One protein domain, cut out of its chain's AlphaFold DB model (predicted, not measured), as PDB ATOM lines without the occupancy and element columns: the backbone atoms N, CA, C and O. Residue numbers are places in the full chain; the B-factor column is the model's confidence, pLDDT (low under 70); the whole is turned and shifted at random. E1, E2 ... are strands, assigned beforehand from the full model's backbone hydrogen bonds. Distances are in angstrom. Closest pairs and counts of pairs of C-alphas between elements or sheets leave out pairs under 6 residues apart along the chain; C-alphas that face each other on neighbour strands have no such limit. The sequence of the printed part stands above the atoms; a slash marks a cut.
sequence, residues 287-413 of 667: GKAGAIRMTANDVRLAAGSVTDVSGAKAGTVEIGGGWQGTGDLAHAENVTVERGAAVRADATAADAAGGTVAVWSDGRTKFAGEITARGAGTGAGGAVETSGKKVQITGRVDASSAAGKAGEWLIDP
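This is residues 287 to 413 of the 667 residues of the protein "Filamentous hemagglutinin family outer membrane protein" of Selenomonas sputigena (strain ATCC 35185 / DSM 20758 / VPI D19B-28) (UniProt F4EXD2). With little regular structure, the chain winds in stacked turns, a solenoid walled by three parallel sheets, E1-E4-E7-E10-E13, E2-E5-E8-E11 and E3-E6-E9-E12. The first and third make a sandwich, two sheets face to face. The all-strand printed part has 127 residues, under half in named strands E1 to E13, and is compact, radius of gyration of the C-alphas 13.5 A, spanning 39 by 28 by 26 A.

Find C-alpha 291 at (-24.264, -35.839, 110.541), where E1, residues 291-295, 13.5 A long, begins. Its sheet adds E4 316-319, E7 356-359, E10 383-386 and E13 408-411, ending at (-23.446, -20.547, 95.062). Look next for E2 298-301, E5 334-337, E8 364-367, E11 390-393; then E3 306-308, E6 342-344, E9 370-372, E12 396-398.

Check N 317 of E4 and O 356 of E7: 2.9 A, within hydrogen-bond range. Across the sandwich, the closest C-alphas of E9 and E10, Ile 371 and Val 384, are 7.6 A apart.

The farthest C-alphas, 297 and 403, are 40.0 A apart. The printed part has no cut, E4-E5 and E6-E7 are long links, and no printed residue is under 70.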
ATOM      1  N   GLY A 287     -30.704 -34.534 122.216       89.38
ATOM      2  CA  GLY A 287     -30.061 -33.217 122.102       89.38
ATOM      3  C   GLY A 287     -28.775 -33.186 121.264       89.38
ATOM      4  O   GLY A 287     -28.257 -32.099 120.988       89.38
ATOM      5  N   LYS A 288     -28.278 -34.340 120.804       94.12
ATOM      6  CA  LYS A 288     -27.143 -34.437 119.881       94.12
ATOM      7  C   LYS A 288     -27.643 -34.396 118.437       94.12
ATOM      8  O   LYS A 288     -28.528 -35.159 118.062       94.12
ATOM      9  N   ALA A 289     -27.086 -33.489 117.638       96.56
ATOM     10  CA  ALA A 289     -27.329 -33.440 116.200       96.56
ATOM     11  C   ALA A 289     -26.601 -34.594 115.499       96.56
ATOM     12  O   ALA A 289     -25.510 -34.969 115.933       96.56
ATOM     13  N   GLY A 290     -27.203 -35.152 114.450       97.50
ATOM     14  CA  GLY A 290     -26.529 -36.126 113.596       97.50
ATOM     15  C   GLY A 290     -25.791 -35.466 112.431       97.50
ATOM     16  O   GLY A 290     -25.934 -34.266 112.179       97.50
ATOM     17  N   ALA A 291     -24.994 -36.263 111.728       97.88
ATOM     18  CA  ALA A 291     -24.264 -35.839 110.541       97.88
ATOM     19  C   ALA A 291     -24.343 -36.896 109.437       97.88
ATOM     20  O   ALA A 291     -24.340 -38.098 109.712       97.88
ATOM     21  N   ILE A 292     -24.388 -36.448 108.184       98.69
ATOM     22  CA  ILE A 292     -24.279 -37.311 107.005       98.69
ATOM     23  C   ILE A 292     -23.151 -36.780 106.127       98.69
ATOM     24  O   ILE A 292     -23.137 -35.600 105.785       98.69
ATOM     25  N   ARG A 293     -22.219 -37.654 105.751       97.12
ATOM     26  CA  ARG A 293     -21.072 -37.326 104.902       97.12
ATOM     27  C   ARG A 293     -21.005 -38.312 103.738       97.12
ATOM     28  O   ARG A 293     -21.041 -39.524 103.960       97.12
ATOM     29  N   MET A 294     -20.944 -37.810 102.509       97.19
ATOM     30  CA  MET A 294     -20.881 -38.617 101.287       97.19
ATOM     31  C   MET A 294     -19.758 -38.119 100.384       97.19
ATOM     32  O   MET A 294     -19.744 -36.938 100.053       97.19
ATOM     33  N   THR A 295     -18.847 -38.989  99.951       93.81
ATOM     34  CA  THR A 295     -17.779 -38.606  99.013       93.81
ATOM     35  C   THR A 295     -17.344 -39.759  98.105       93.81
ATOM     36  O   THR A 295     -17.429 -40.921  98.481       93.81
ATOM     37  N   ALA A 296     -16.954 -39.436  96.880       92.56
ATOM     38  CA  ALA A 296     -16.436 -40.322  95.838       92.56
ATOM     39  C   ALA A 296     -15.993 -39.449  94.662       92.56
ATOM     40  O   ALA A 296     -16.261 -38.255  94.690       92.56
ATOM     41  N   ASN A 297     -15.423 -40.010  93.592       91.69
ATOM     42  CA  ASN A 297     -15.214 -39.232  92.367       91.69
ATOM     43  C   ASN A 297     -16.549 -38.682  91.829       91.69
ATOM     44  O   ASN A 297     -16.652 -37.500  91.505       91.69
ATOM     45  N   ASP A 298     -17.588 -39.522  91.809       94.69
ATOM     46  CA  ASP A 298     -18.951 -39.139  91.448       94.69
ATOM     47  C   ASP A 298     -19.933 -39.440  92.590       94.69
ATOM     48  O   ASP A 298     -20.095 -40.584  93.022       94.69
ATOM     49  N   VAL A 299     -20.659 -38.424  93.063       98.19
ATOM     50  CA  VAL A 299     -21.738 -38.600  94.047       98.19
ATOM     51  C   VAL A 299     -23.083 -38.296  93.404       98.19
ATOM     52  O   VAL A 299     -23.315 -37.209  92.877       98.19
ATOM     53  N   ARG A 300     -24.006 -39.256  93.462       98.75
ATOM     54  CA  ARG A 300     -25.340 -39.156  92.865       98.75
ATOM     55  C   ARG A 300     -26.418 -39.395  93.917       98.75
ATOM     56  O   ARG A 300     -26.500 -40.478  94.487       98.75
ATOM     57  N   LEU A 301     -27.298 -38.415  94.104       98.88
ATOM     58  CA  LEU A 301     -28.557 -38.558  94.835       98.88
ATOM     59  C   LEU A 301     -29.684 -38.692  93.812       98.88
ATOM     60  O   LEU A 301     -29.992 -37.740  93.091       98.88
ATOM     61  N   ALA A 302     -30.266 -39.884  93.715       98.81
ATOM     62  CA  ALA A 302     -31.262 -40.207  92.703       98.81
ATOM     63  C   ALA A 302     -32.649 -39.645  93.042       98.81
ATOM     64  O   ALA A 302     -32.965 -39.374  94.205       98.81
ATOM     65  N   ALA A 303     -33.504 -39.505  92.029       98.62
ATOM     66  CA  ALA A 303     -34.895 -39.108  92.217       98.62
ATOM     67  C   ALA A 303     -35.604 -40.023  93.236       98.62
ATOM     68  O   ALA A 303     -35.547 -41.247  93.130       98.62
ATOM     69  N   GLY A 304     -36.286 -39.427  94.216       98.31
ATOM     70  CA  GLY A 304     -36.966 -40.143  95.298       98.31
ATOM     71  C   GLY A 304     -36.087 -40.467  96.511       98.31
ATOM     72  O   GLY A 304     -36.636 -40.834  97.550       98.31
ATOM     73  N   SER A 305     -34.763 -40.286  96.419       98.88
ATOM     74  CA  SER A 305     -33.874 -40.451  97.572       98.88
ATOM     75  C   SER A 305     -34.089 -39.359  98.625       98.88
ATOM     76  O   SER A 305     -34.474 -38.224  98.318       98.88
ATOM     77  N   VAL A 306     -33.830 -39.713  99.885       98.94
ATOM     78  CA  VAL A 306     -33.924 -38.798 101.028       98.94
ATOM     79  C   VAL A 306     -32.646 -38.870 101.856       98.94
ATOM     80  O   VAL A 306     -32.229 -39.951 102.269       98.94
ATOM     81  N   THR A 307     -32.069 -37.706 102.134       98.94
ATOM     82  CA  THR A 307     -30.921 -37.510 103.025       98.94
ATOM     83  C   THR A 307     -31.345 -36.535 104.122       98.94
ATOM     84  O   THR A 307     -31.594 -35.368 103.835       98.94
ATOM     85  N   ASP A 308     -31.500 -36.999 105.363       98.88
ATOM     86  CA  ASP A 308     -32.209 -36.242 106.406       98.88
ATOM     87  C   ASP A 308     -31.449 -36.189 107.743       98.88
ATOM     88  O   ASP A 308     -31.225 -37.210 108.396       98.88
ATOM     89  N   VAL A 309     -31.090 -34.977 108.164       98.81
ATOM     90  CA  VAL A 309     -30.515 -34.639 109.480       98.81
ATOM     91  C   VAL A 309     -31.413 -33.689 110.280       98.81
ATOM     92  O   VAL A 309     -30.963 -33.007 111.205       98.81
ATOM     93  N   SER A 310     -32.692 -33.609 109.919       98.69
ATOM     94  CA  SER A 310     -33.682 -32.796 110.624       98.69
ATOM     95  C   SER A 310     -33.925 -33.328 112.036       98.69
ATOM     96  O   SER A 310     -33.759 -34.512 112.324       98.69
ATOM     97  N   GLY A 311     -34.370 -32.466 112.945       97.69
ATOM     98  CA  GLY A 311     -34.764 -32.894 114.287       97.69
ATOM     99  C   GLY A 311     -34.840 -31.744 115.277       97.69
ATOM    100  O   GLY A 311     -34.928 -30.583 114.883       97.69
ATOM    101  N   ALA A 312     -34.893 -32.039 116.577       97.44
ATOM    102  CA  ALA A 312     -34.960 -31.011 117.620       97.44
ATOM    103  C   ALA A 312     -33.785 -30.024 117.508       97.44
ATOM    104  O   ALA A 312     -33.967 -28.815 117.596       97.44
ATOM    105  N   LYS A 313     -32.595 -30.559 117.227       96.75
ATOM    106  CA  LYS A 313     -31.421 -29.824 116.764       96.75
ATOM    107  C   LYS A 313     -31.097 -30.309 115.352       96.75
ATOM    108  O   LYS A 313     -30.834 -31.499 115.179       96.75
ATOM    109  N   ALA A 314     -31.167 -29.433 114.359       97.56
ATOM    110  CA  ALA A 314     -30.797 -29.798 112.998       97.56
ATOM    111  C   ALA A 314     -29.294 -30.117 112.906       97.56
ATOM    112  O   ALA A 314     -28.486 -29.557 113.655       97.56
ATOM    113  N   GLY A 315     -28.944 -31.061 112.034       98.38
ATOM    114  CA  GLY A 315     -27.576 -31.528 111.832       98.38
ATOM    115  C   GLY A 315     -26.882 -30.965 110.599       98.38
ATOM    116  O   GLY A 315     -27.277 -29.931 110.057       98.38
ATOM    117  N   THR A 316     -25.844 -31.681 110.167       98.62
ATOM    118  CA  THR A 316     -25.000 -31.297 109.028       98.62
ATOM    119  C   THR A 316     -25.019 -32.365 107.940       98.62
ATOM    120  O   THR A 316     -24.903 -33.556 108.233       98.62
ATOM    121  N   VAL A 317     -25.120 -31.938 106.682       98.88
ATOM    122  CA  VAL A 317     -24.929 -32.781 105.497       98.88
ATOM    123  C   VAL A 317     -23.757 -32.244 104.679       98.88
ATOM    124  O   VAL A 317     -23.762 -31.073 104.314       98.88
ATOM    125  N   GLU A 318     -22.791 -33.102 104.361       98.56
ATOM    126  CA  GLU A 318     -21.677 -32.814 103.448       98.56
ATOM    127  C   GLU A 318     -21.700 -33.830 102.298       98.56
ATOM    128  O   GLU A 318     -21.573 -35.036 102.520       98.56
ATOM    129  N   ILE A 319     -21.910 -33.361 101.068       98.62
ATOM    130  CA  ILE A 319     -21.999 -34.190  99.861       98.62
ATOM    131  C   ILE A 319     -20.939 -33.707  98.879       98.62
ATOM    132  O   ILE A 319     -20.993 -32.577  98.401       98.62
ATOM    133  N   GLY A 320     -19.995 -34.588  98.570       96.94
ATOM    134  CA  GLY A 320     -18.866 -34.343  97.682       96.94
ATOM    135  C   GLY A 320     -17.759 -33.475  98.278       96.94
ATOM    136  O   GLY A 320     -16.632 -33.567  97.826       96.94
ATOM    137  N   GLY A 321     -18.016 -32.694  99.321       94.75
ATOM    138  CA  GLY A 321     -17.001 -31.919 100.032       94.75
ATOM    139  C   GLY A 321     -17.605 -31.214 101.241       94.75
ATOM    140  O   GLY A 321     -18.830 -31.174 101.396       94.75
ATOM    141  N   GLY A 322     -16.749 -30.692 102.118       94.50
ATOM    142  CA  GLY A 322     -17.192 -29.805 103.191       94.50
ATOM    143  C   GLY A 322     -17.533 -28.409 102.667       94.50
ATOM    144  O   GLY A 322     -17.381 -28.112 101.479       94.50
ATOM    145  N   TRP A 323     -17.994 -27.536 103.564       95.69
ATOM    146  CA  TRP A 323     -18.355 -26.154 103.224       95.69
ATOM    147  C   TRP A 323     -17.193 -25.437 102.521       95.69
ATOM    148  O   TRP A 323     -16.078 -25.389 103.048       95.69
ATOM    149  N   GLN A 324     -17.453 -24.897 101.332       93.75
ATOM    150  CA  GLN A 324     -16.496 -24.243 100.437       93.75
ATOM    151  C   GLN A 324     -15.254 -25.090 100.109       93.75
ATOM    152  O   GLN A 324     -14.175 -24.542  99.886       93.75
ATOM    153  N   GLY A 325     -15.380 -26.421 100.103       91.44
ATOM    154  CA  GLY A 325     -14.250 -27.325  99.858       91.44
ATOM    155  C   GLY A 325     -13.219 -27.314 100.988       91.44
ATOM    156  O   GLY A 325     -12.028 -27.516 100.757       91.44
ATOM    157  N   THR A 326     -13.647 -26.996 102.211       91.19
ATOM    158  CA  THR A 326     -12.807 -27.058 103.413       91.19
ATOM    159  C   THR A 326     -13.135 -28.296 104.248       91.19
ATOM    160  O   THR A 326     -14.125 -28.987 104.011       91.19
ATOM    161  N   GLY A 327     -12.318 -28.572 105.266       88.56
ATOM    162  CA  GLY A 327     -12.504 -29.715 106.160       88.56
ATOM    163  C   GLY A 327     -11.669 -30.927 105.751       88.56
ATOM    164  O   GLY A 327     -10.682 -30.796 105.033       88.56
ATOM    165  N   ASP A 328     -12.029 -32.096 106.281       86.19
ATOM    166  CA  ASP A 328     -11.313 -33.360 106.053       86.19
ATOM    167  C   ASP A 328     -12.080 -34.355 105.167       86.19
ATOM    168  O   ASP A 328     -11.637 -35.491 104.998       86.19
ATOM    169  N   LEU A 329     -13.225 -33.949 104.598       88.94
ATOM    170  CA  LEU A 329     -13.934 -34.776 103.624       88.94
ATOM    171  C   LEU A 329     -13.155 -34.764 102.310       88.94
ATOM    172  O   LEU A 329     -12.838 -33.693 101.803       88.94
ATOM    173  N   ALA A 330     -12.892 -35.939 101.737       87.75
ATOM    174  CA  ALA A 330     -12.354 -36.018 100.383       87.75
ATOM    175  C   ALA A 330     -13.299 -35.330  99.388       87.75
ATOM    176  O   ALA A 330     -14.516 -35.302  99.589       87.75
ATOM    177  N   HIS A 331     -12.732 -34.791  98.318       92.38
ATOM    178  CA  HIS A 331     -13.471 -34.020  97.336       92.38
ATOM    179  C   HIS A 331     -13.960 -34.887  96.176       92.38
ATOM    180  O   HIS A 331     -13.219 -35.712  95.645       92.38
ATOM    181  N   ALA A 332     -15.209 -34.678  95.776       94.19
ATOM    182  CA  ALA A 332     -15.780 -35.258  94.577       94.19
ATOM    183  C   ALA A 332     -15.454 -34.417  93.353       94.19
ATOM    184  O   ALA A 332     -15.534 -33.191  93.397       94.19
ATOM    185  N   GLU A 333     -15.195 -35.071  92.225       94.06
ATOM    186  CA  GLU A 333     -15.083 -34.388  90.938       94.06
ATOM    187  C   GLU A 333     -16.470 -33.955  90.450       94.06
ATOM    188  O   GLU A 333     -16.639 -32.839  89.960       94.06
ATOM    189  N   ASN A 334     -17.498 -34.795  90.622       96.06
ATOM    190  CA  ASN A 334     -18.866 -34.435  90.260       96.06
ATOM    191  C   ASN A 334     -19.883 -34.787  91.342       96.06
ATOM    192  O   ASN A 334     -19.872 -35.874  91.922       96.06
ATOM    193  N   VAL A 335     -20.860 -33.899  91.517       98.56
ATOM    194  CA  VAL A 335     -22.049 -34.160  92.329       98.56
ATOM    195  C   VAL A 335     -23.306 -33.944  91.497       98.56
ATOM    196  O   VAL A 335     -23.482 -32.908  90.859       98.56
ATOM    197  N   THR A 336     -24.216 -34.915  91.508       98.75
ATOM    198  CA  THR A 336     -25.543 -34.804  90.890       98.75
ATOM    199  C   THR A 336     -26.633 -35.060  91.922       98.75
ATOM    200  O   THR A 336     -26.773 -36.168  92.430       98.75
ATOM    201  N   VAL A 337     -27.463 -34.053  92.175       98.88
ATOM    202  CA  VAL A 337     -28.691 -34.173  92.967       98.88
ATOM    203  C   VAL A 337     -29.870 -34.078  92.011       98.88
ATOM    204  O   VAL A 337     -30.183 -33.004  91.487       98.88
ATOM    205  N   GLU A 338     -30.506 -35.210  91.734       98.75
ATOM    206  CA  GLU A 338     -31.571 -35.293  90.742       98.75
ATOM    207  C   GLU A 338     -32.859 -34.601  91.182       98.75
ATOM    208  O   GLU A 338     -33.156 -34.435  92.367       98.75
ATOM    209  N   ARG A 339     -33.689 -34.247  90.197       97.81
ATOM    210  CA  ARG A 339     -35.041 -33.756  90.459       97.81
ATOM    211  C   ARG A 339     -35.833 -34.812  91.228       97.81
ATOM    212  O   ARG A 339     -35.949 -35.947  90.782       97.81
ATOM    213  N   GLY A 340     -36.405 -34.412  92.361       98.31
ATOM    214  CA  GLY A 340     -37.136 -35.306  93.259       98.31
ATOM    215  C   GLY A 340     -36.279 -35.969  94.342       98.31
ATOM    216  O   GLY A 340     -36.848 -36.664  95.177       98.31
ATOM    217  N   ALA A 341     -34.956 -35.768  94.360       98.88
ATOM    218  CA  ALA A 341     -34.144 -36.031  95.549       98.88
ATOM    219  C   ALA A 341     -34.378 -34.934  96.602       98.88
ATOM    220  O   ALA A 341     -34.557 -33.766  96.241       98.88
ATOM    221  N   ALA A 342     -34.349 -35.296  97.885       98.88
ATOM    222  CA  ALA A 342     -34.533 -34.363  98.996       98.88
ATOM    223  C   ALA A 342     -33.384 -34.447 100.011       98.88
ATOM    224  O   ALA A 342     -33.079 -35.524 100.525       98.88
ATOM    225  N   VAL A 343     -32.807 -33.295 100.354       98.94
ATOM    226  CA  VAL A 343     -31.831 -33.138 101.439       98.94
ATOM    227  C   VAL A 343     -32.429 -32.224 102.504       98.94
ATOM    228  O   VAL A 343     -32.880 -31.125 102.192       98.94
ATOM    229  N   ARG A 344     -32.481 -32.673 103.758       98.94
ATOM    230  CA  ARG A 344     -33.205 -31.972 104.825       98.94
ATOM    231  C   ARG A 344     -32.348 -31.789 106.064       98.94
ATOM    232  O   ARG A 344     -31.779 -32.746 106.578       98.94
ATOM    233  N   ALA A 345     -32.323 -30.565 106.563       98.75
ATOM    234  CA  ALA A 345     -31.673 -30.147 107.794       98.75
ATOM    235  C   ALA A 345     -32.594 -29.184 108.564       98.75
ATOM    236  O   ALA A 345     -32.177 -28.118 109.019       98.75
ATOM    237  N   ASP A 346     -33.880 -29.527 108.665       98.69
ATOM    238  CA  ASP A 346     -34.884 -28.678 109.307       98.69
ATOM    239  C   ASP A 346     -34.838 -28.804 110.837       98.69
ATOM    240  O   ASP A 346     -34.749 -29.898 111.408       98.69
ATOM    241  N   ALA A 347     -34.974 -27.673 111.521       98.06
ATOM    242  CA  ALA A 347     -35.187 -27.645 112.957       98.06
ATOM    243  C   ALA A 347     -36.659 -27.921 113.288       98.06
ATOM    244  O   ALA A 347     -37.569 -27.451 112.606       98.06
ATOM    245  N   THR A 348     -36.909 -28.664 114.365       96.75
ATOM    246  CA  THR A 348     -38.275 -29.006 114.809       96.75
ATOM    247  C   THR A 348     -38.576 -28.582 116.243       96.75
ATOM    248  O   THR A 348     -39.747 -28.446 116.596       96.75
ATOM    249  N   ALA A 349     -37.554 -28.347 117.074       96.62
ATOM    250  CA  ALA A 349     -37.762 -27.768 118.397       96.62
ATOM    251  C   ALA A 349     -38.018 -26.265 118.279       96.62
ATOM    252  O   ALA A 349     -37.467 -25.605 117.402       96.62
ATOM    253  N   ALA A 350     -38.842 -25.722 119.175       94.38
ATOM    254  CA  ALA A 350     -39.090 -24.288 119.218       94.38
ATOM    255  C   ALA A 350     -37.768 -23.514 119.327       94.38
ATOM    256  O   ALA A 350     -36.887 -23.882 120.103       94.38
ATOM    257  N   ASP A 351     -37.655 -22.465 118.519       95.38
ATOM    258  CA  ASP A 351     -36.544 -21.510 118.499       95.38
ATOM    259  C   ASP A 351     -35.179 -22.104 118.104       95.38
ATOM    260  O   ASP A 351     -34.153 -21.425 118.174       95.38
ATOM    261  N   ALA A 352     -35.159 -23.354 117.629       97.38
ATOM    262  CA  ALA A 352     -33.960 -23.999 117.117       97.38
ATOM    263  C   ALA A 352     -33.631 -23.529 115.694       97.38
ATOM    264  O   ALA A 352     -34.514 -23.343 114.849       97.38
ATOM    265  N   ALA A 353     -32.336 -23.346 115.437       98.19
ATOM    266  CA  ALA A 353     -31.835 -22.965 114.126       98.19
ATOM    267  C   ALA A 353     -31.827 -24.151 113.152       98.19
ATOM    268  O   ALA A 353     -31.586 -25.291 113.565       98.19
ATOM    269  N   GLY A 354     -32.063 -23.860 111.871       98.44
ATOM    270  CA  GLY A 354     -31.851 -24.808 110.779       98.44
ATOM    271  C   GLY A 354     -30.389 -25.254 110.693       98.44
ATOM    272  O   GLY A 354     -29.490 -24.584 111.204       98.44
ATOM    273  N   GLY A 355     -30.161 -26.413 110.085       98.62
ATOM    274  CA  GLY A 355     -28.839 -27.029 110.000       98.62
ATOM    275  C   GLY A 355     -28.009 -26.527 108.824       98.62
ATOM    276  O   GLY A 355     -28.330 -25.516 108.195       98.62
ATOM    277  N   THR A 356     -26.946 -27.264 108.516       98.81
ATOM    278  CA  THR A 356     -26.021 -26.932 107.425       98.81
ATOM    279  C   THR A 356     -26.049 -28.012 106.354       98.81
ATOM    280  O   THR A 356     -25.962 -29.198 106.667       98.81
ATOM    281  N   VAL A 357     -26.134 -27.614 105.088       98.94
ATOM    282  CA  VAL A 357     -26.037 -28.519 103.937       98.94
ATOM    283  C   VAL A 357     -24.995 -27.980 102.964       98.94
ATOM    284  O   VAL A 357     -25.175 -26.891 102.430       98.94
ATOM    285  N   ALA A 358     -23.941 -28.750 102.705       98.75
ATOM    286  CA  ALA A 358     -22.944 -28.472 101.676       98.75
ATOM    287  C   ALA A 358     -23.038 -29.516 100.556       98.75
ATOM    288  O   ALA A 358     -22.922 -30.719 100.802       98.75
ATOM    289  N   VAL A 359     -23.266 -29.052  99.328       98.81
ATOM    290  CA  VAL A 359     -23.188 -29.841  98.094       98.81
ATOM    291  C   VAL A 359     -22.079 -29.232  97.245       98.81
ATOM    292  O   VAL A 359     -22.244 -28.130  96.714       98.81
ATOM    293  N   TRP A 360     -20.945 -29.920  97.151       98.25
ATOM    294  CA  TRP A 360     -19.700 -29.335  96.658       98.25
ATOM    295  C   TRP A 360     -18.892 -30.312  95.791       98.25
ATOM    296  O   TRP A 360     -18.911 -31.516  96.040       98.25
ATOM    297  N   SER A 361     -18.175 -29.803  94.782       97.06
ATOM    298  CA  SER A 361     -17.298 -30.605  93.909       97.06
ATOM    299  C   SER A 361     -16.092 -29.819  93.372       97.06
ATOM    300  O   SER A 361     -16.256 -28.652  93.009       97.06
ATOM    301  N   ASP A 362     -14.955 -30.476  93.139       95.25
ATOM    302  CA  ASP A 362     -13.804 -29.912  92.410       95.25
ATOM    303  C   ASP A 362     -14.131 -29.619  90.928       95.25
ATOM    304  O   ASP A 362     -13.625 -28.657  90.338       95.25
ATOM    305  N   GLY A 363     -15.030 -30.405  90.329       95.38
ATOM    306  CA  GLY A 363     -15.458 -30.283  88.937       95.38
ATOM    307  C   GLY A 363     -16.856 -29.683  88.791       95.38
ATOM    308  O   GLY A 363     -17.018 -28.460  88.715       95.38
ATOM    309  N   ARG A 364     -17.886 -30.528  88.651       96.38
ATOM    310  CA  ARG A 364     -19.261 -30.087  88.350       96.38
ATOM    311  C   ARG A 364     -20.282 -30.504  89.410       96.38
ATOM    312  O   ARG A 364     -20.519 -31.691  89.615       96.38
ATOM    313  N   THR A 365     -21.056 -29.526  89.880       98.38
ATOM    314  CA  THR A 365     -22.278 -29.754  90.664       98.38
ATOM    315  C   THR A 365     -23.530 -29.510  89.820       98.38
ATOM    316  O   THR A 365     -23.790 -28.401  89.350       98.38
ATOM    317  N   LYS A 366     -24.352 -30.547  89.639       98.00
ATOM    318  CA  LYS A 366     -25.687 -30.468  89.034       98.00
ATOM    319  C   LYS A 366     -26.750 -30.633  90.114       98.00
ATOM    320  O   LYS A 366     -26.927 -31.716  90.663       98.00
ATOM    321  N   PHE A 367     -27.491 -29.566  90.387       98.50
ATOM    322  CA  PHE A 367     -28.494 -29.521  91.445       98.50
ATOM    323  C   PHE A 367     -29.891 -29.270  90.868       98.50
ATOM    324  O   PHE A 367     -30.191 -28.183  90.372       98.50
ATOM    325  N   ALA A 368     -30.755 -30.284  90.930       97.88
ATOM    326  CA  ALA A 368     -32.146 -30.237  90.466       97.88
ATOM    327  C   ALA A 368     -33.172 -30.691  91.527       97.88
ATOM    328  O   ALA A 368     -34.378 -30.599  91.280       97.88
ATOM    329  N   GLY A 369     -32.708 -31.199  92.674       98.56
ATOM    330  CA  GLY A 369     -33.537 -31.663  93.793       98.56
ATOM    331  C   GLY A 369     -34.038 -30.544  94.708       98.56
ATOM    332  O   GLY A 369     -34.191 -29.400  94.288       98.56
ATOM    333  N   GLU A 370     -34.311 -30.882  95.964       98.81
ATOM    334  CA  GLU A 370     -34.726 -29.943  97.010       98.81
ATOM    335  C   GLU A 370     -33.770 -30.007  98.206       98.81
ATOM    336  O   GLU A 370     -33.416 -31.096  98.659       98.81
ATOM    337  N   ILE A 371     -33.385 -28.842  98.730       98.94
ATOM    338  CA  ILE A 371     -32.662 -28.699  99.995       98.94
ATOM    339  C   ILE A 371     -33.494 -27.835 100.945       98.94
ATOM    340  O   ILE A 371     -33.847 -26.706 100.598       98.94
ATOM    341  N   THR A 372     -33.771 -28.333 102.150       98.88
ATOM    342  CA  THR A 372     -34.392 -27.545 103.226       98.88
ATOM    343  C   THR A 372     -33.482 -27.461 104.446       98.88
ATOM    344  O   THR A 372     -32.875 -28.449 104.852       98.88
ATOM    345  N   ALA A 373     -33.380 -26.272 105.030       98.69
ATOM    346  CA  ALA A 373     -32.612 -26.000 106.242       98.69
ATOM    347  C   ALA A 373     -33.350 -24.958 107.094       98.69
ATOM    348  O   ALA A 373     -32.829 -23.888 107.400       98.69
ATOM    349  N   ARG A 374     -34.623 -25.207 107.404       98.50
ATOM    350  CA  ARG A 374     -35.500 -24.203 108.018       98.50
ATOM    351  C   ARG A 374     -35.289 -24.093 109.522       98.50
ATOM    352  O   ARG A 374     -35.125 -25.097 110.214       98.50
ATOM    353  N   GLY A 375     -35.363 -22.864 110.025       97.94
ATOM    354  CA  GLY A 375     -35.462 -22.578 111.456       97.94
ATOM    355  C   GLY A 375     -36.890 -22.752 111.974       97.94
ATOM    356  O   GLY A 375     -37.860 -22.552 111.239       97.94
ATOM    357  N   ALA A 376     -37.034 -23.088 113.255       96.88
ATOM    358  CA  ALA A 376     -38.331 -23.234 113.916       96.88
ATOM    359  C   ALA A 376     -38.591 -22.079 114.893       96.88
ATOM    360  O   ALA A 376     -37.693 -21.654 115.613       96.88
ATOM    361  N   GLY A 377     -39.827 -21.569 114.955       94.56
ATOM    362  CA  GLY A 377     -40.171 -20.437 115.829       94.56
ATOM    363  C   GLY A 377     -39.337 -19.192 115.510       94.56
ATOM    364  O   GLY A 377     -39.312 -18.746 114.361       94.56
ATOM    365  N   THR A 378     -38.646 -18.647 116.515       95.94
ATOM    366  CA  THR A 378     -37.696 -17.531 116.346       95.94
ATOM    367  C   THR A 378     -36.281 -17.982 115.966       95.94
ATOM    368  O   THR A 378     -35.386 -17.147 115.843       95.94
ATOM    369  N   GLY A 379     -36.051 -19.288 115.813       97.12
ATOM    370  CA  GLY A 379     -34.759 -19.857 115.444       97.12
ATOM    371  C   GLY A 379     -34.360 -19.451 114.033       97.12
ATOM    372  O   GLY A 379     -35.207 -19.356 113.145       97.12
ATOM    373  N   ALA A 380     -33.076 -19.177 113.814       97.69
ATOM    374  CA  ALA A 380     -32.602 -18.746 112.504       97.69
ATOM    375  C   ALA A 380     -32.760 -19.849 111.445       97.69
ATOM    376  O   ALA A 380     -32.705 -21.038 111.757       97.69
ATOM    377  N   GLY A 381     -32.929 -19.460 110.185       98.25
ATOM    378  CA  GLY A 381     -32.736 -20.389 109.078       98.25
ATOM    379  C   GLY A 381     -31.287 -20.887 109.026       98.25
ATOM    380  O   GLY A 381     -30.385 -20.268 109.591       98.25
ATOM    381  N   GLY A 382     -31.088 -22.027 108.383       98.50
ATOM    382  CA  GLY A 382     -29.802 -22.699 108.260       98.50
ATOM    383  C   GLY A 382     -28.924 -22.156 107.134       98.50
ATOM    384  O   GLY A 382     -29.204 -21.118 106.533       98.50
ATOM    385  N   ALA A 383     -27.851 -22.881 106.843       98.75
ATOM    386  CA  ALA A 383     -26.904 -22.545 105.785       98.75
ATOM    387  C   ALA A 383     -26.915 -23.626 104.702       98.75
ATOM    388  O   ALA A 383     -26.817 -24.816 105.003       98.75
ATOM    389  N   VAL A 384     -27.027 -23.217 103.442       98.94
ATOM    390  CA  VAL A 384     -27.012 -24.123 102.289       98.94
ATOM    391  C   VAL A 384     -25.937 -23.684 101.307       98.94
ATOM    392  O   VAL A 384     -25.815 -22.499 101.019       98.94
ATOM    393  N   GLU A 385     -25.198 -24.632 100.748       98.81
ATOM    394  CA  GLU A 385     -24.247 -24.404  99.667       98.81
ATOM    395  C   GLU A 385     -24.481 -25.387  98.518       98.81
ATOM    396  O   GLU A 385     -24.655 -26.588  98.736       98.81
ATOM    397  N   THR A 386     -24.459 -24.869  97.288       98.56
ATOM    398  CA  THR A 386     -24.448 -25.664  96.053       98.56
ATOM    399  C   THR A 386     -23.383 -25.109  95.107       98.56
ATOM    400  O   THR A 386     -23.666 -24.218  94.299       98.56
ATOM    401  N   SER A 387     -22.164 -25.628  95.222       98.31
ATOM    402  CA  SER A 387     -20.957 -25.038  94.633       98.31
ATOM    403  C   SER A 387     -20.103 -26.067  93.899       98.31
ATOM    404  O   SER A 387     -20.336 -27.273  93.962       98.31
ATOM    405  N   GLY A 388     -19.108 -25.570  93.180       96.62
ATOM    406  CA  GLY A 388     -18.117 -26.354  92.457       96.62
ATOM    407  C   GLY A 388     -17.632 -25.578  91.246       96.62
ATOM    408  O   GLY A 388     -18.276 -24.611  90.846       96.62
ATOM    409  N   LYS A 389     -16.524 -25.987  90.623       95.06
ATOM    410  CA  LYS A 389     -15.913 -25.217  89.520       95.06
ATOM    411  C   LYS A 389     -16.909 -24.853  88.411       95.06
ATOM    412  O   LYS A 389     -16.832 -23.758  87.849       95.06
ATOM    413  N   LYS A 390     -17.856 -25.750  88.115       96.38
ATOM    414  CA  LYS A 390     -19.050 -25.477  87.303       96.38
ATOM    415  C   LYS A 390     -20.314 -25.875  88.052       96.38
ATOM    416  O   LYS A 390     -20.381 -26.970  88.605       96.38
ATOM    417  N   VAL A 391     -21.361 -25.054  87.962       97.62
ATOM    418  CA  VAL A 391     -22.680 -25.389  88.530       97.62
ATOM    419  C   VAL A 391     -23.796 -25.381  87.493       97.62
ATOM    420  O   VAL A 391     -23.800 -24.589  86.555       97.62
ATOM    421  N   GLN A 392     -24.768 -26.267  87.677       97.31
ATOM    422  CA  GLN A 392     -26.017 -26.312  86.919       97.31
ATOM    423  C   GLN A 392     -27.174 -26.403  87.918       97.31
ATOM    424  O   GLN A 392     -27.453 -27.478  88.448       97.31
ATOM    425  N   ILE A 393     -27.816 -25.268  88.210       97.50
ATOM    426  CA  ILE A 393     -28.788 -25.132  89.305       97.50
ATOM    427  C   ILE A 393     -30.198 -24.918  88.752       97.50
ATOM    428  O   ILE A 393     -30.470 -23.927  88.080       97.50
ATOM    429  N   THR A 394     -31.094 -25.854  89.068       96.62
ATOM    430  CA  THR A 394     -32.542 -25.823  88.764       96.62
ATOM    431  C   THR A 394     -33.402 -26.397  89.907       96.62
ATOM    432  O   THR A 394     -34.603 -26.624  89.736       96.62
ATOM    433  N   GLY A 395     -32.766 -26.734  91.035       96.81
ATOM    434  CA  GLY A 395     -33.377 -27.333  92.222       96.81
ATOM    435  C   GLY A 395     -33.743 -26.290  93.272       96.81
ATOM    436  O   GLY A 395     -33.212 -25.194  93.259       96.81
ATOM    437  N   ARG A 396     -34.636 -26.610  94.204       98.06
ATOM    438  CA  ARG A 396     -35.169 -25.658  95.191       98.06
ATOM    439  C   ARG A 396     -34.316 -25.607  96.460       98.06
ATOM    440  O   ARG A 396     -33.993 -26.656  97.006       98.06
ATOM    441  N   VAL A 397     -34.072 -24.409  96.990       98.88
ATOM    442  CA  VAL A 397     -33.498 -24.212  98.331       98.88
ATOM    443  C   VAL A 397     -34.479 -23.454  99.224       98.88
ATOM    444  O   VAL A 397     -35.086 -22.474  98.799       98.88
ATOM    445  N   ASP A 398     -34.644 -23.913 100.462       98.69
ATOM    446  CA  ASP A 398     -35.454 -23.254 101.488       98.69
ATOM    447  C   ASP A 398     -34.724 -23.281 102.838       98.69
ATOM    448  O   ASP A 398     -34.796 -24.251 103.594       98.69
ATOM    449  N   ALA A 399     -34.013 -22.197 103.139       98.50
ATOM    450  CA  ALA A 399     -33.400 -21.945 104.440       98.50
ATOM    451  C   ALA A 399     -34.194 -20.873 105.207       98.50
ATOM    452  O   ALA A 399     -33.622 -19.998 105.852       98.50
ATOM    453  N   SER A 400     -35.519 -20.846 105.054       97.00
ATOM    454  CA  SER A 400     -36.366 -19.837 105.692       97.00
ATOM    455  C   SER A 400     -36.432 -19.996 107.216       97.00
ATOM    456  O   SER A 400     -36.011 -20.995 107.805       97.00
ATOM    457  N   SER A 401     -36.986 -18.984 107.876       95.00
ATOM    458  CA  SER A 401     -37.426 -19.072 109.266       95.00
ATOM    459  C   SER A 401     -38.816 -18.459 109.394       95.00
ATOM    460  O   SER A 401     -39.142 -17.502 108.696       95.00
ATOM    461  N   ALA A 402     -39.641 -19.016 110.285       87.88
ATOM    462  CA  ALA A 402     -41.005 -18.542 110.504       87.88
ATOM    463  C   ALA A 402     -41.052 -17.143 111.145       87.88
ATOM    464  O   ALA A 402     -41.875 -16.318 110.755       87.88
ATOM    465  N   ALA A 403     -40.195 -16.890 112.139       90.12
ATOM    466  CA  ALA A 403     -40.114 -15.614 112.857       90.12
ATOM    467  C   ALA A 403     -38.677 -15.190 113.220       90.12
ATOM    468  O   ALA A 403     -38.481 -14.102 113.761       90.12
ATOM    469  N   GLY A 404     -37.675 -16.032 112.957       91.81
ATOM    470  CA  GLY A 404     -36.260 -15.707 113.129       91.81
ATOM    471  C   GLY A 404     -35.647 -15.056 111.891       91.81
ATOM    472  O   GLY A 404     -36.298 -14.875 110.862       91.81
ATOM    473  N   LYS A 405     -34.350 -14.735 111.970       94.06
ATOM    474  CA  LYS A 405     -33.578 -14.337 110.786       94.06
ATOM    475  C   LYS A 405     -33.541 -15.518 109.814       94.06
ATOM    476  O   LYS A 405     -33.176 -16.621 110.215       94.06
ATOM    477  N   ALA A 406     -33.907 -15.304 108.558       94.06
ATOM    478  CA  ALA A 406     -33.763 -16.334 107.543       94.06
ATOM    479  C   ALA A 406     -32.285 -16.692 107.305       94.06
ATOM    480  O   ALA A 406     -31.372 -15.926 107.625       94.06
ATOM    481  N   GLY A 407     -32.085 -17.894 106.782       98.00
ATOM    482  CA  GLY A 407     -30.793 -18.472 106.469       98.00
ATOM    483  C   GLY A 407     -30.212 -17.975 105.152       98.00
ATOM    484  O   GLY A 407     -30.758 -17.081 104.499       98.00
ATOM    485  N   GLU A 408     -29.105 -18.591 104.760       98.25
ATOM    486  CA  GLU A 408     -28.301 -18.203 103.600       98.25
ATOM    487  C   GLU A 408     -28.164 -19.377 102.625       98.25
ATOM    488  O   GLU A 408     -28.033 -20.532 103.037       98.25
ATOM    489  N   TRP A 409     -28.145 -19.067 101.332       98.88
ATOM    490  CA  TRP A 409     -27.783 -19.989 100.263       98.88
ATOM    491  C   TRP A 409     -26.586 -19.450  99.476       98.88
ATOM    492  O   TRP A 409     -26.672 -18.382  98.871       98.88
ATOM    493  N   LEU A 410     -25.481 -20.195  99.482       98.88
ATOM    494  CA  LEU A 410     -24.250 -19.906  98.760       98.88
ATOM    495  C   LEU A 410     -24.167 -20.694  97.442       98.88
ATOM    496  O   LEU A 410     -24.398 -21.905  97.404       98.88
ATOM    497  N   ILE A 411     -23.790 -19.996  96.374       98.81
ATOM    498  CA  ILE A 411     -23.446 -20.547  95.062       98.81
ATOM    499  C   ILE A 411     -22.060 -20.010  94.697       98.81
ATOM    500  O   ILE A 411     -21.915 -18.796  94.558       98.81
ATOM    501  N   ASP A 412     -21.069 -20.893  94.548       97.19
ATOM    502  CA  ASP A 412     -19.662 -20.508  94.344       97.19
ATOM    503  C   ASP A 412     -18.963 -21.258  93.176       97.19
ATOM    504  O   ASP A 412     -18.256 -22.245  93.411       97.19
ATOM    505  N   PRO A 413     -19.210 -20.881  91.901       97.25
ATOM    506  CA  PRO A 413     -18.509 -21.427  90.730       97.25
ATOM    507  C   PRO A 413     -17.469 -20.477  90.119       97.25
ATOM    508  O   PRO A 413     -17.217 -19.406  90.641       97.25
TER     509      PRO A 413